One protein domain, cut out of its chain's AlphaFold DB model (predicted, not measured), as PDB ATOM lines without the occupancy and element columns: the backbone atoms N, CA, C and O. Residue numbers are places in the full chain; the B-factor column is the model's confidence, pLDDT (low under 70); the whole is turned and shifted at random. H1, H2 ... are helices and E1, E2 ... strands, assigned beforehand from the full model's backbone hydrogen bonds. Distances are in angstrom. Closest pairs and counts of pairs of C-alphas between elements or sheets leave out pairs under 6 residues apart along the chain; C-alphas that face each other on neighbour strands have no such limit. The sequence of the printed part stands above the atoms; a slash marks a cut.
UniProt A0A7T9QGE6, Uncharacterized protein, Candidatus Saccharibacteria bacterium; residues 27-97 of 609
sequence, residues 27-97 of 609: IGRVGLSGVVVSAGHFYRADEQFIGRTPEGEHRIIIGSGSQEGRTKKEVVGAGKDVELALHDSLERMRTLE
ATOM      1  N   ILE A  27      24.578 -22.693  89.419       55.25
ATOM      2  CA  ILE A  27      23.309 -22.477  90.134       55.25
ATOM      3  C   ILE A  27      22.194 -23.316  89.497       55.25
ATOM      4  O   ILE A  27      21.262 -23.738  90.176       55.25
ATOM      5  N   GLY A  28      22.295 -23.595  88.196       57.12
ATOM      6  CA  GLY A  28      21.346 -24.442  87.484       57.12
ATOM      7  C   GLY A  28      21.866 -24.902  86.124       57.12
ATOM      8  O   GLY A  28      22.659 -24.215  85.471       57.12
ATOM      9  N   ARG A  29      21.406 -26.083  85.697       56.19
ATOM     10  CA  ARG A  29      21.586 -26.619  84.341       56.19
ATOM     11  C   ARG A  29      20.314 -26.352  83.550       56.19
ATOM     12  O   ARG A  29      19.234 -26.739  83.990       56.19
ATOM     13  N   VAL A  30      20.447 -25.727  82.387       56.75
ATOM     14  CA  VAL A  30      19.321 -25.484  81.487       56.75
ATOM     15  C   VAL A  30      19.422 -26.484  80.343       56.75
ATOM     16  O   VAL A  30      20.357 -26.445  79.545       56.75
ATOM     17  N   GLY A  31      18.468 -27.413  80.278       52.97
ATOM     18  CA  GLY A  31      18.291 -28.232  79.083       52.97
ATOM     19  C   GLY A  31      17.868 -27.329  77.928       52.97
ATOM     20  O   GLY A  31      16.923 -26.563  78.065       52.97
ATOM     21  N   LEU A  32      18.556 -27.407  76.789       53.38
ATOM     22  CA  LEU A  32      18.259 -26.571  75.617       53.38
ATOM     23  C   LEU A  32      16.960 -26.984  74.892       53.38
ATOM     24  O   LEU A  32      16.553 -26.349  73.926       53.38
ATOM     25  N   SER A  33      16.288 -28.046  75.336       45.84
ATOM     26  CA  SER A  33      14.986 -28.445  74.803       45.84
ATOM     27  C   SER A  33      13.874 -27.607  75.449       45.84
ATOM     28  O   SER A  33      13.706 -27.648  76.665       45.84
ATOM     29  N   GLY A  34      13.122 -26.848  74.645       40.50
ATOM     30  CA  GLY A  34      11.940 -26.098  75.101       40.50
ATOM     31  C   GLY A  34      12.200 -24.702  75.687       40.50
ATOM     32  O   GLY A  34      11.261 -24.075  76.171       40.50
ATOM     33  N   VAL A  35      13.433 -24.188  75.632       53.38
ATOM     34  CA  VAL A  35      13.774 -22.832  76.102       53.38
ATOM     35  C   VAL A  35      13.628 -21.820  74.964       53.38
ATOM     36  O   VAL A  35      14.120 -22.044  73.861       53.38
ATOM     37  N   VAL A  36      12.933 -20.710  75.235       51.69
ATOM     38  CA  VAL A  36      12.525 -19.724  74.215       51.69
ATOM     39  C   VAL A  36      13.690 -18.874  73.708       51.69
ATOM     40  O   VAL A  36      13.673 -18.523  72.541       51.69
ATOM     41  N   VAL A  37      14.699 -18.576  74.538       59.75
ATOM     42  CA  VAL A  37      15.949 -17.902  74.137       59.75
ATOM     43  C   VAL A  37      17.085 -18.424  75.015       59.75
ATOM     44  O   VAL A  37      16.997 -18.390  76.241       59.75
ATOM     45  N   SER A  38      18.156 -18.925  74.404       71.88
ATOM     46  CA  SER A  38      19.324 -19.454  75.115       71.88
ATOM     47  C   SER A  38      20.585 -19.194  74.297       71.88
ATOM     48  O   SER A  38      20.625 -19.541  73.117       71.88
ATOM     49  N   ALA A  39      21.626 -18.622  74.913       73.94
ATOM     50  CA  ALA A  39      22.918 -18.407  74.258       73.94
ATOM     51  C   ALA A  39      23.482 -19.724  73.696       73.94
ATOM     52  O   ALA A  39      24.017 -19.755  72.592       73.94
ATOM     53  N   GLY A  40      23.265 -20.842  74.395       74.88
ATOM     54  CA  GLY A  40      23.691 -22.171  73.969       74.88
ATOM     55  C   GLY A  40      23.185 -22.574  72.580       74.88
ATOM     56  O   GLY A  40      23.904 -23.275  71.871       74.88
ATOM     57  N   HIS A  41      22.013 -22.090  72.144       75.19
ATOM     58  CA  HIS A  41      21.541 -22.324  70.776       75.19
ATOM     59  C   HIS A  41      22.444 -21.661  69.731       75.19
ATOM     60  O   HIS A  41      22.821 -22.301  68.751       75.19
ATOM     61  N   PHE A  42      22.838 -20.410  69.963       77.06
ATOM     62  CA  PHE A  42      23.644 -19.626  69.028       77.06
ATOM     63  C   PHE A  42      25.114 -20.063  69.008       77.06
ATOM     64  O   PHE A  42      25.741 -20.105  67.952       77.06
ATOM     65  N   TYR A  43      25.646 -20.497  70.154       78.88
ATOM     66  CA  TYR A  43      27.006 -21.036  70.255       78.88
ATOM     67  C   TYR A  43      27.149 -22.496  69.797       78.88
ATOM     68  O   TYR A  43      28.242 -23.057  69.888       78.88
ATOM     69  N   ARG A  44      26.068 -23.136  69.324       76.38
ATOM     70  CA  ARG A  44      26.034 -24.579  69.002       76.38
ATOM     71  C   ARG A  44      26.507 -25.455  70.166       76.38
ATOM     72  O   ARG A  44      27.190 -26.459  69.969       76.38
ATOM     73  N   ALA A  45      26.162 -25.047  71.380       80.19
ATOM     74  CA  ALA A  45      26.492 -25.785  72.580       80.19
ATOM     75  C   ALA A  45      25.572 -27.004  72.723       80.19
ATOM     76  O   ALA A  45      24.395 -26.964  72.357       80.19
ATOM     77  N   ASP A  46      26.095 -28.077  73.306       76.38
ATOM     78  CA  ASP A  46      25.278 -29.209  73.740       76.38
ATOM     79  C   ASP A  46      24.534 -28.876  75.040       76.38
ATOM     80  O   ASP A  46      23.437 -29.377  75.291       76.38
ATOM     81  N   GLU A  47      25.118 -27.999  75.859       78.06
ATOM     82  CA  GLU A  47      24.613 -27.642  77.181       78.06
ATOM     83  C   GLU A  47      24.795 -26.149  77.471       78.06
ATOM     84  O   GLU A  47      25.784 -25.542  77.059       78.06
ATOM     85  N   GLN A  48      23.878 -25.570  78.249       83.38
ATOM     86  CA  GLN A  48      24.061 -24.260  78.868       83.38
ATOM     87  C   GLN A  48      23.892 -24.365  80.386       83.38
ATOM     88  O   GLN A  48      22.971 -25.007  80.902       83.38
ATOM     89  N   PHE A  49      24.767 -23.676  81.104       82.31
ATOM     90  CA  PHE A  49      24.725 -23.514  82.547       82.31
ATOM     91  C   PHE A  49      24.694 -22.032  82.897       82.31
ATOM     92  O   PHE A  49      25.297 -21.202  82.215       82.31
ATOM     93  N   ILE A  50      24.025 -21.725  84.002       80.62
ATOM     94  CA  ILE A  50      24.116 -20.421  84.647       80.62
ATOM     95  C   ILE A  50      24.911 -20.636  85.932       80.62
ATOM     96  O   ILE A  50      24.477 -21.344  86.844       80.62
ATOM     97  N   GLY A  51      26.122 -20.092  85.961       79.00
ATOM     98  CA  GLY A  51      27.009 -20.125  87.119       79.00
ATOM     99  C   GLY A  51      26.963 -18.815  87.891       79.00
ATOM    100  O   GLY A  51      26.537 -17.788  87.361       79.00
ATOM    101  N   ARG A  52      27.447 -18.839  89.134       79.88
ATOM    102  CA  ARG A  52      27.743 -17.616  89.885       79.88
ATOM    103  C   ARG A  52      29.072 -17.728  90.595       79.88
ATOM    104  O   ARG A  52      29.396 -18.777  91.149       79.88
ATOM    105  N   THR A  53      29.855 -16.663  90.532       80.94
ATOM    106  CA  THR A  53      31.153 -16.600  91.200       80.94
ATOM    107  C   THR A  53      30.979 -16.346  92.703       80.94
ATOM    108  O   THR A  53      29.910 -15.892  93.128       80.94
ATOM    109  N   PRO A  54      32.012 -16.600  93.527       77.62
ATOM    110  CA  PRO A  54      32.001 -16.247  94.949       77.62
ATOM    111  C   PRO A  54      31.722 -14.759  95.218       77.62
ATOM    112  O   PRO A  54      31.104 -14.419  96.222       77.62
ATOM    113  N   GLU A  55      32.118 -13.878  94.298       81.06
ATOM    114  CA  GLU A  55      31.891 -12.428  94.359       81.06
ATOM    115  C   GLU A  55      30.460 -12.030  93.952       81.06
ATOM    116  O   GLU A  55      30.092 -10.858  94.000       81.06
ATOM    117  N   GLY A  56      29.632 -13.002  93.561       80.75
ATOM    118  CA  GLY A  56      28.222 -12.815  93.243       80.75
ATOM    119  C   GLY A  56      27.911 -12.520  91.774       80.75
ATOM    120  O   GLY A  56      26.729 -12.346  91.473       80.75
ATOM    121  N   GLU A  57      28.907 -12.512  90.881       88.81
ATOM    122  CA  GLU A  57      28.760 -12.315  89.430       88.81
ATOM    123  C   GLU A  57      28.108 -13.537  88.771       88.81
ATOM    124  O   GLU A  57      28.539 -14.668  88.986       88.81
ATOM    125  N   HIS A  58      27.086 -13.321  87.947       86.88
ATOM    126  CA  HIS A  58      26.434 -14.358  87.152       86.88
ATOM    127  C   HIS A  58      27.199 -14.603  85.852       86.88
ATOM    128  O   HIS A  58      27.696 -13.668  85.229       86.88
ATOM    129  N   ARG A  59      27.277 -15.866  85.423       86.31
ATOM    130  CA  ARG A  59      27.986 -16.286  84.208       86.31
ATOM    131  C   ARG A  59      27.143 -17.225  83.363       86.31
ATOM    132  O   ARG A  59      26.588 -18.190  83.884       86.31
ATOM    133  N   ILE A  60      27.124 -16.988  82.057       87.69
ATOM    134  CA  ILE A  60      26.605 -17.936  81.072       87.69
ATOM    135  C   ILE A  60      27.759 -18.827  80.634       87.69
ATOM    136  O   ILE A  60      28.784 -18.341  80.154       87.69
ATOM    137  N   ILE A  61      27.601 -20.134  80.829       85.88
ATOM    138  CA  ILE A  61      28.621 -21.131  80.511       85.88
ATOM    139  C   ILE A  61      28.029 -22.100  79.501       85.88
ATOM    140  O   ILE A  61      27.005 -22.725  79.772       85.88
ATOM    141  N   ILE A  62      28.679 -22.257  78.358       85.56
ATOM    142  CA  ILE A  62      28.302 -23.256  77.360       85.56
ATOM    143  C   ILE A  62      29.185 -24.489  77.489       85.56
ATOM    144  O   ILE A  62      30.362 -24.388  77.835       85.56
ATOM    145  N   GLY A  63      28.607 -25.656  77.234       81.69
ATOM    146  CA  GLY A  63      29.311 -26.924  77.134       81.69
ATOM    147  C   GLY A  63      29.228 -27.460  75.714       81.69
ATOM    148  O   GLY A  63      28.126 -27.656  75.208       81.69
ATOM    149  N   SER A  64      30.373 -27.737  75.098       77.25
ATOM    150  CA  SER A  64      30.447 -28.326  73.756       77.25
ATOM    151  C   SER A  64      31.261 -29.615  73.798       77.25
ATOM    152  O   SER A  64      32.346 -29.646  74.391       77.25
ATOM    153  N   GLY A  65      30.758 -30.691  73.192       69.75
ATOM    154  CA  GLY A  65      31.495 -31.949  73.082       69.75
ATOM    155  C   GLY A  65      32.823 -31.774  72.335       69.75
ATOM    156  O   GLY A  65      32.860 -31.208  71.243       69.75
ATOM    157  N   SER A  66      33.926 -32.253  72.920       63.75
ATOM    158  CA  SER A  66      35.230 -32.342  72.244       63.75
ATOM    159  C   SER A  66      35.420 -33.703  71.566       63.75
ATOM    160  O   SER A  66      34.785 -34.689  71.943       63.75
ATOM    161  N   GLN A  67      36.344 -33.773  70.599       52.66
ATOM    162  CA  GLN A  67      36.735 -35.023  69.924       52.66
ATOM    163  C   GLN A  67      37.260 -36.104  70.892       52.66
ATOM    164  O   GLN A  67      37.259 -37.280  70.548       52.66
ATOM    165  N   GLU A  68      37.642 -35.731  72.117       58.47
ATOM    166  CA  GLU A  68      38.121 -36.638  73.170       58.47
ATOM    167  C   GLU A  68      37.003 -37.128  74.114       58.47
ATOM    168  O   GLU A  68      37.277 -37.713  75.162       58.47
ATOM    169  N   GLY A  69      35.730 -36.852  73.805       61.50
ATOM    170  CA  GLY A  69      34.588 -37.256  74.636       61.50
ATOM    171  C   GLY A  69      34.416 -36.443  75.928       61.50
ATOM    172  O   GLY A  69      33.558 -36.764  76.748       61.50
ATOM    173  N   ARG A  70      35.205 -35.378  76.126       69.94
ATOM    174  CA  ARG A  70      35.064 -34.430  77.246       69.94
ATOM    175  C   ARG A  70      34.283 -33.193  76.808       69.94
ATOM    176  O   ARG A  70      34.563 -32.639  75.749       69.94
ATOM    177  N   THR A  71      33.347 -32.715  77.622       73.19
ATOM    178  CA  THR A  71      32.650 -31.447  77.358       73.19
ATOM    179  C   THR A  71      33.560 -30.277  77.722       73.19
ATOM    180  O   THR A  71      33.882 -30.081  78.897       73.19
ATOM    181  N   LYS A  72      33.976 -29.483  76.731       80.69
ATOM    182  CA  LYS A  72      34.694 -28.229  76.976       80.69
ATOM    183  C   LYS A  72      33.682 -27.192  77.452       80.69
ATOM    184  O   LYS A  72      32.696 -26.942  76.763       80.69
ATOM    185  N   LYS A  73      33.921 -26.616  78.631       85.12
ATOM    186  CA  LYS A  73      33.094 -25.543  79.190       85.12
ATOM    187  C   LYS A  73      33.742 -24.191  78.927       85.12
ATOM    188  O   LYS A  73      34.933 -24.029  79.179       85.12
ATOM    189  N   GLU A  74      32.958 -23.233  78.457       88.50
ATOM    190  CA  GLU A  74      33.419 -21.884  78.139       88.50
ATOM    191  C   GLU A  74      32.456 -20.845  78.710       88.50
ATOM    192  O   GLU A  74      31.240 -20.983  78.583       88.50
ATOM    193  N   VAL A  75      33.000 -19.817  79.364       87.69
ATOM    194  CA  VAL A  75      32.211 -18.674  79.835       87.69
ATOM    195  C   VAL A  75      32.005 -17.735  78.657       87.69
ATOM    196  O   VAL A  75      32.957 -17.124  78.178       87.69
ATOM    197  N   VAL A  76      30.758 -17.597  78.229       89.31
ATOM    198  CA  VAL A  76      30.391 -16.772  77.075       89.31
ATOM    199  C   VAL A  76      29.697 -15.479  77.447       89.31
ATOM    200  O   VAL A  76      29.520 -14.649  76.575       89.31
ATOM    201  N   GLY A  77      29.351 -15.274  78.716       90.56
ATOM    202  CA  GLY A  77      28.830 -14.000  79.202       90.56
ATOM    203  C   GLY A  77      28.950 -13.877  80.712       90.56
ATOM    204  O   GLY A  77      28.958 -14.890  81.419       90.56
ATOM    205  N   ALA A  78      29.061 -12.648  81.204       91.69
ATOM    206  CA  ALA A  78      29.176 -12.316  82.616       91.69
ATOM    207  C   ALA A  78      28.400 -11.034  82.955       91.69
ATOM    208  O   ALA A  78      28.331 -10.105  82.156       91.69
ATOM    209  N   GLY A  79      27.807 -10.974  84.147       90.44
ATOM    210  CA  GLY A  79      27.003  -9.829  84.564       90.44
ATOM    211  C   GLY A  79      26.644  -9.846  86.043       90.44
ATOM    212  O   GLY A  79      26.793 -10.851  86.737       90.44
ATOM    213  N   LYS A  80      26.151  -8.714  86.554       89.38
ATOM    214  CA  LYS A  80      25.697  -8.618  87.956       89.38
ATOM    215  C   LYS A  80      24.466  -9.493  88.218       89.38
ATOM    216  O   LYS A  80      24.300 -10.009  89.321       89.38
ATOM    217  N   ASP A  81      23.667  -9.724  87.187       85.94
ATOM    218  CA  ASP A  81      22.515 -10.617  87.145       85.94
ATOM    219  C   ASP A  81      22.534 -11.450  85.847       85.94
ATOM    220  O   ASP A  81      23.424 -11.308  85.002       85.94
ATOM    221  N   VAL A  82      21.573 -12.368  85.717       80.50
ATOM    222  CA  VAL A  82      21.465 -13.277  84.564       80.50
ATOM    223  C   VAL A  82      21.154 -12.523  83.270       80.50
ATOM    224  O   VAL A  82      21.664 -12.909  82.221       80.50
ATOM    225  N   GLU A  83      20.354 -11.458  83.327       83.00
ATOM    226  CA  GLU A  83      19.979 -10.675  82.145       83.00
ATOM    227  C   GLU A  83      21.194  -9.950  81.568       83.00
ATOM    228  O   GLU A  83      21.460 -10.049  80.371       83.00
ATOM    229  N   LEU A  84      21.997  -9.312  82.421       86.50
ATOM    230  CA  LEU A  84      23.247  -8.676  82.023       86.50
ATOM    231  C   LEU A  84      24.278  -9.694  81.527       86.50
ATOM    232  O   LEU A  84      25.004  -9.400  80.583       86.50
ATOM    233  N   ALA A  85      24.327 -10.897  82.108       85.31
ATOM    234  CA  ALA A  85      25.211 -11.956  81.624       85.31
ATOM    235  C   ALA A  85      24.783 -12.492  80.244       85.31
ATOM    236  O   ALA A  85      25.636 -12.805  79.414       85.31
ATOM    237  N   LEU A  86      23.474 -12.579  79.977       83.06
ATOM    238  CA  LEU A  86      22.944 -12.900  78.651       83.06
ATOM    239  C   LEU A  86      23.235 -11.775  77.656       83.06
ATOM    240  O   LEU A  86      23.706 -12.056  76.559       83.06
ATOM    241  N   HIS A  87      23.019 -10.517  78.044       84.25
ATOM    242  CA  HIS A  87      23.333  -9.355  77.215       84.25
ATOM    243  C   HIS A  87      24.821  -9.311  76.841       84.25
ATOM    244  O   HIS A  87      25.150  -9.194  75.664       84.25
ATOM    245  N   ASP A  88      25.726  -9.469  77.814       88.06
ATOM    246  CA  ASP A  88      27.173  -9.570  77.572       88.06
ATOM    247  C   ASP A  88      27.501 -10.723  76.611       88.06
ATOM    248  O   ASP A  88      28.334 -10.573  75.722       88.06
ATOM    249  N   SER A  89      26.797 -11.854  76.717       87.56
ATOM    250  CA  SER A  89      26.977 -12.967  75.783       87.56
ATOM    251  C   SER A  89      26.580 -12.630  74.348       87.56
ATOM    252  O   SER A  89      27.304 -12.980  73.413       87.56
ATOM    253  N   LEU A  90      25.470 -11.914  74.157       83.88
ATOM    254  CA  LEU A  90      25.048 -11.453  72.836       83.88
ATOM    255  C   LEU A  90      26.030 -10.421  72.255       83.88
ATOM    256  O   LEU A  90      26.409 -10.535  71.090       83.88
ATOM    257  N   GLU A  91      26.500  -9.465  73.062       84.56
ATOM    258  CA  GLU A  91      27.508  -8.482  72.633       84.56
ATOM    259  C   GLU A  91      28.832  -9.149  72.257       84.56
ATOM    260  O   GLU A  91      29.432  -8.832  71.229       84.56
ATOM    261  N   ARG A  92      29.277 -10.148  73.025       86.75
ATOM    262  CA  ARG A  92      30.470 -10.925  72.669       86.75
ATOM    263  C   ARG A  92      30.291 -11.663  71.352       86.75
ATOM    264  O   ARG A  92      31.228 -11.670  70.559       86.75
ATOM    265  N   MET A  93      29.115 -12.221  71.054       82.62
ATOM    266  CA  MET A  93      28.870 -12.804  69.728       82.62
ATOM    267  C   MET A  93      29.039 -11.785  68.601       82.62
ATOM    268  O   MET A  93      29.599 -12.147  67.572       82.62
ATOM    269  N   ARG A  94      28.670 -10.512  68.804       81.44
ATOM    270  CA  ARG A  94      28.915  -9.447  67.809       81.44
ATOM    271  C   ARG A  94      30.394  -9.182  67.554       81.44
ATOM    272  O   ARG A  94      30.771  -8.745  66.469       81.44
ATOM    273  N   THR A  95      31.247  -9.417  68.548       78.50
ATOM    274  CA  THR A  95      32.710  -9.329  68.385       78.50
ATOM    275  C   THR A  95      33.312 -10.574  67.733       78.50
ATOM    276  O   THR A  95      34.428 -10.520  67.229       78.50
ATOM    277  N   LEU A  96      32.566 -11.682  67.730       73.31
ATOM    278  CA  LEU A  96      32.931 -12.950  67.103       73.31
ATOM    279  C   LEU A  96      32.280 -13.129  65.724       73.31
ATOM    280  O   LEU A  96      32.413 -14.210  65.142       73.31
ATOM    281  N   GLU A  97      31.563 -12.116  65.223       79.31
ATOM    282  CA  GLU A  97      31.034 -12.134  63.864       79.31
ATOM    283  C   GLU A  97      32.191 -12.284  62.889       79.31
ATOM    284  O   GLU A  97      33.107 -11.468  62.831       79.31
TER     285      GLU A  97
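This is residues 27 to 97 of the 609 residues of an uncharacterized protein of Candidatus Saccharibacteria bacterium (UniProt A0A7T9QGE6). A strongly twisted sheet of four strands makes the body, and helix H2 crosses one face of it over edge strand E4, forming two layers, a helix on one face of a sheet. The very short helix H1 only grazes the sheet and only just meets H2, with 3 pairs of C-alphas within 8 A. The 71 printed residues run E1, H1, E2, E3, E4, H2, and the sheet's order is E1, E2, E3, E4, antiparallel throughout. The class is mixed, helices and strands. The whole is compact and rounded, with a radius of gyration of the C-alphas of 11.8 A and spans of 33 by 29 by 24 A.

Find C-alpha 27 at (23.309, -22.477, 90.134), where E1 begins; it runs 10.0 A over residues 27 to 30. Go on to H1, residues 39 to 42, 5.4 A long. Next comes E2, residues 47 to 52, 16.5 A long. E3 holds residues 58 to 65 and covers 23.1 A, beginning at C-alpha 58 at (26.434, -14.358, 87.152). E4, residues 71 to 79, covers 23.5 A. H2, residues 82 to 95, runs 20.1 A and ends at C-alpha 95 at (32.710, -9.329, 68.385).

Start with the sheet, where E2, E3 and E4 form a meander, each strand the antiparallel neighbour of the one before. E1 and E2 stand at 164 degrees; look for N 27 and O 50, 2.9 A apart and within hydrogen-bond range. The hairpin E2 and E3 stands at 152 degrees, with N 49 and O 61 within hydrogen-bond range at 2.8 A. The hairpin E3 and E4 stands at 158 degrees, with N 58 and O 79 within hydrogen-bond range at 2.8 A. E1 is apart from E3 and E4. H2 is on the sheet at a height of 4.8 A, over E4; on the local plane it runs across the strands, at 74 degrees to E4. Their closest C-alphas, of Gly 77 and Ser 89, are 4.0 A apart. H1 only grazes the sheet with residues 39 to 41. H2 only just touches H1, with its residues 86 to 90 alone; the closest C-alphas, of Ala 39 and Ser 89, are 7.0 A apart. In H2 every O i to N i+4 pair is within hydrogen-bond range; H1 is too short for such a pair, and its one O i to N i+3 pair is within range.

The two C-alphas farthest apart, of Glu 68 and Lys 80, are 34.0 A apart. The printed part has no cut and no long link; E1 to H1 is short, the others tight. The mean pLDDT of the printed part is 76.2, and residues 27 to 37 and 65 to 70 are under 70.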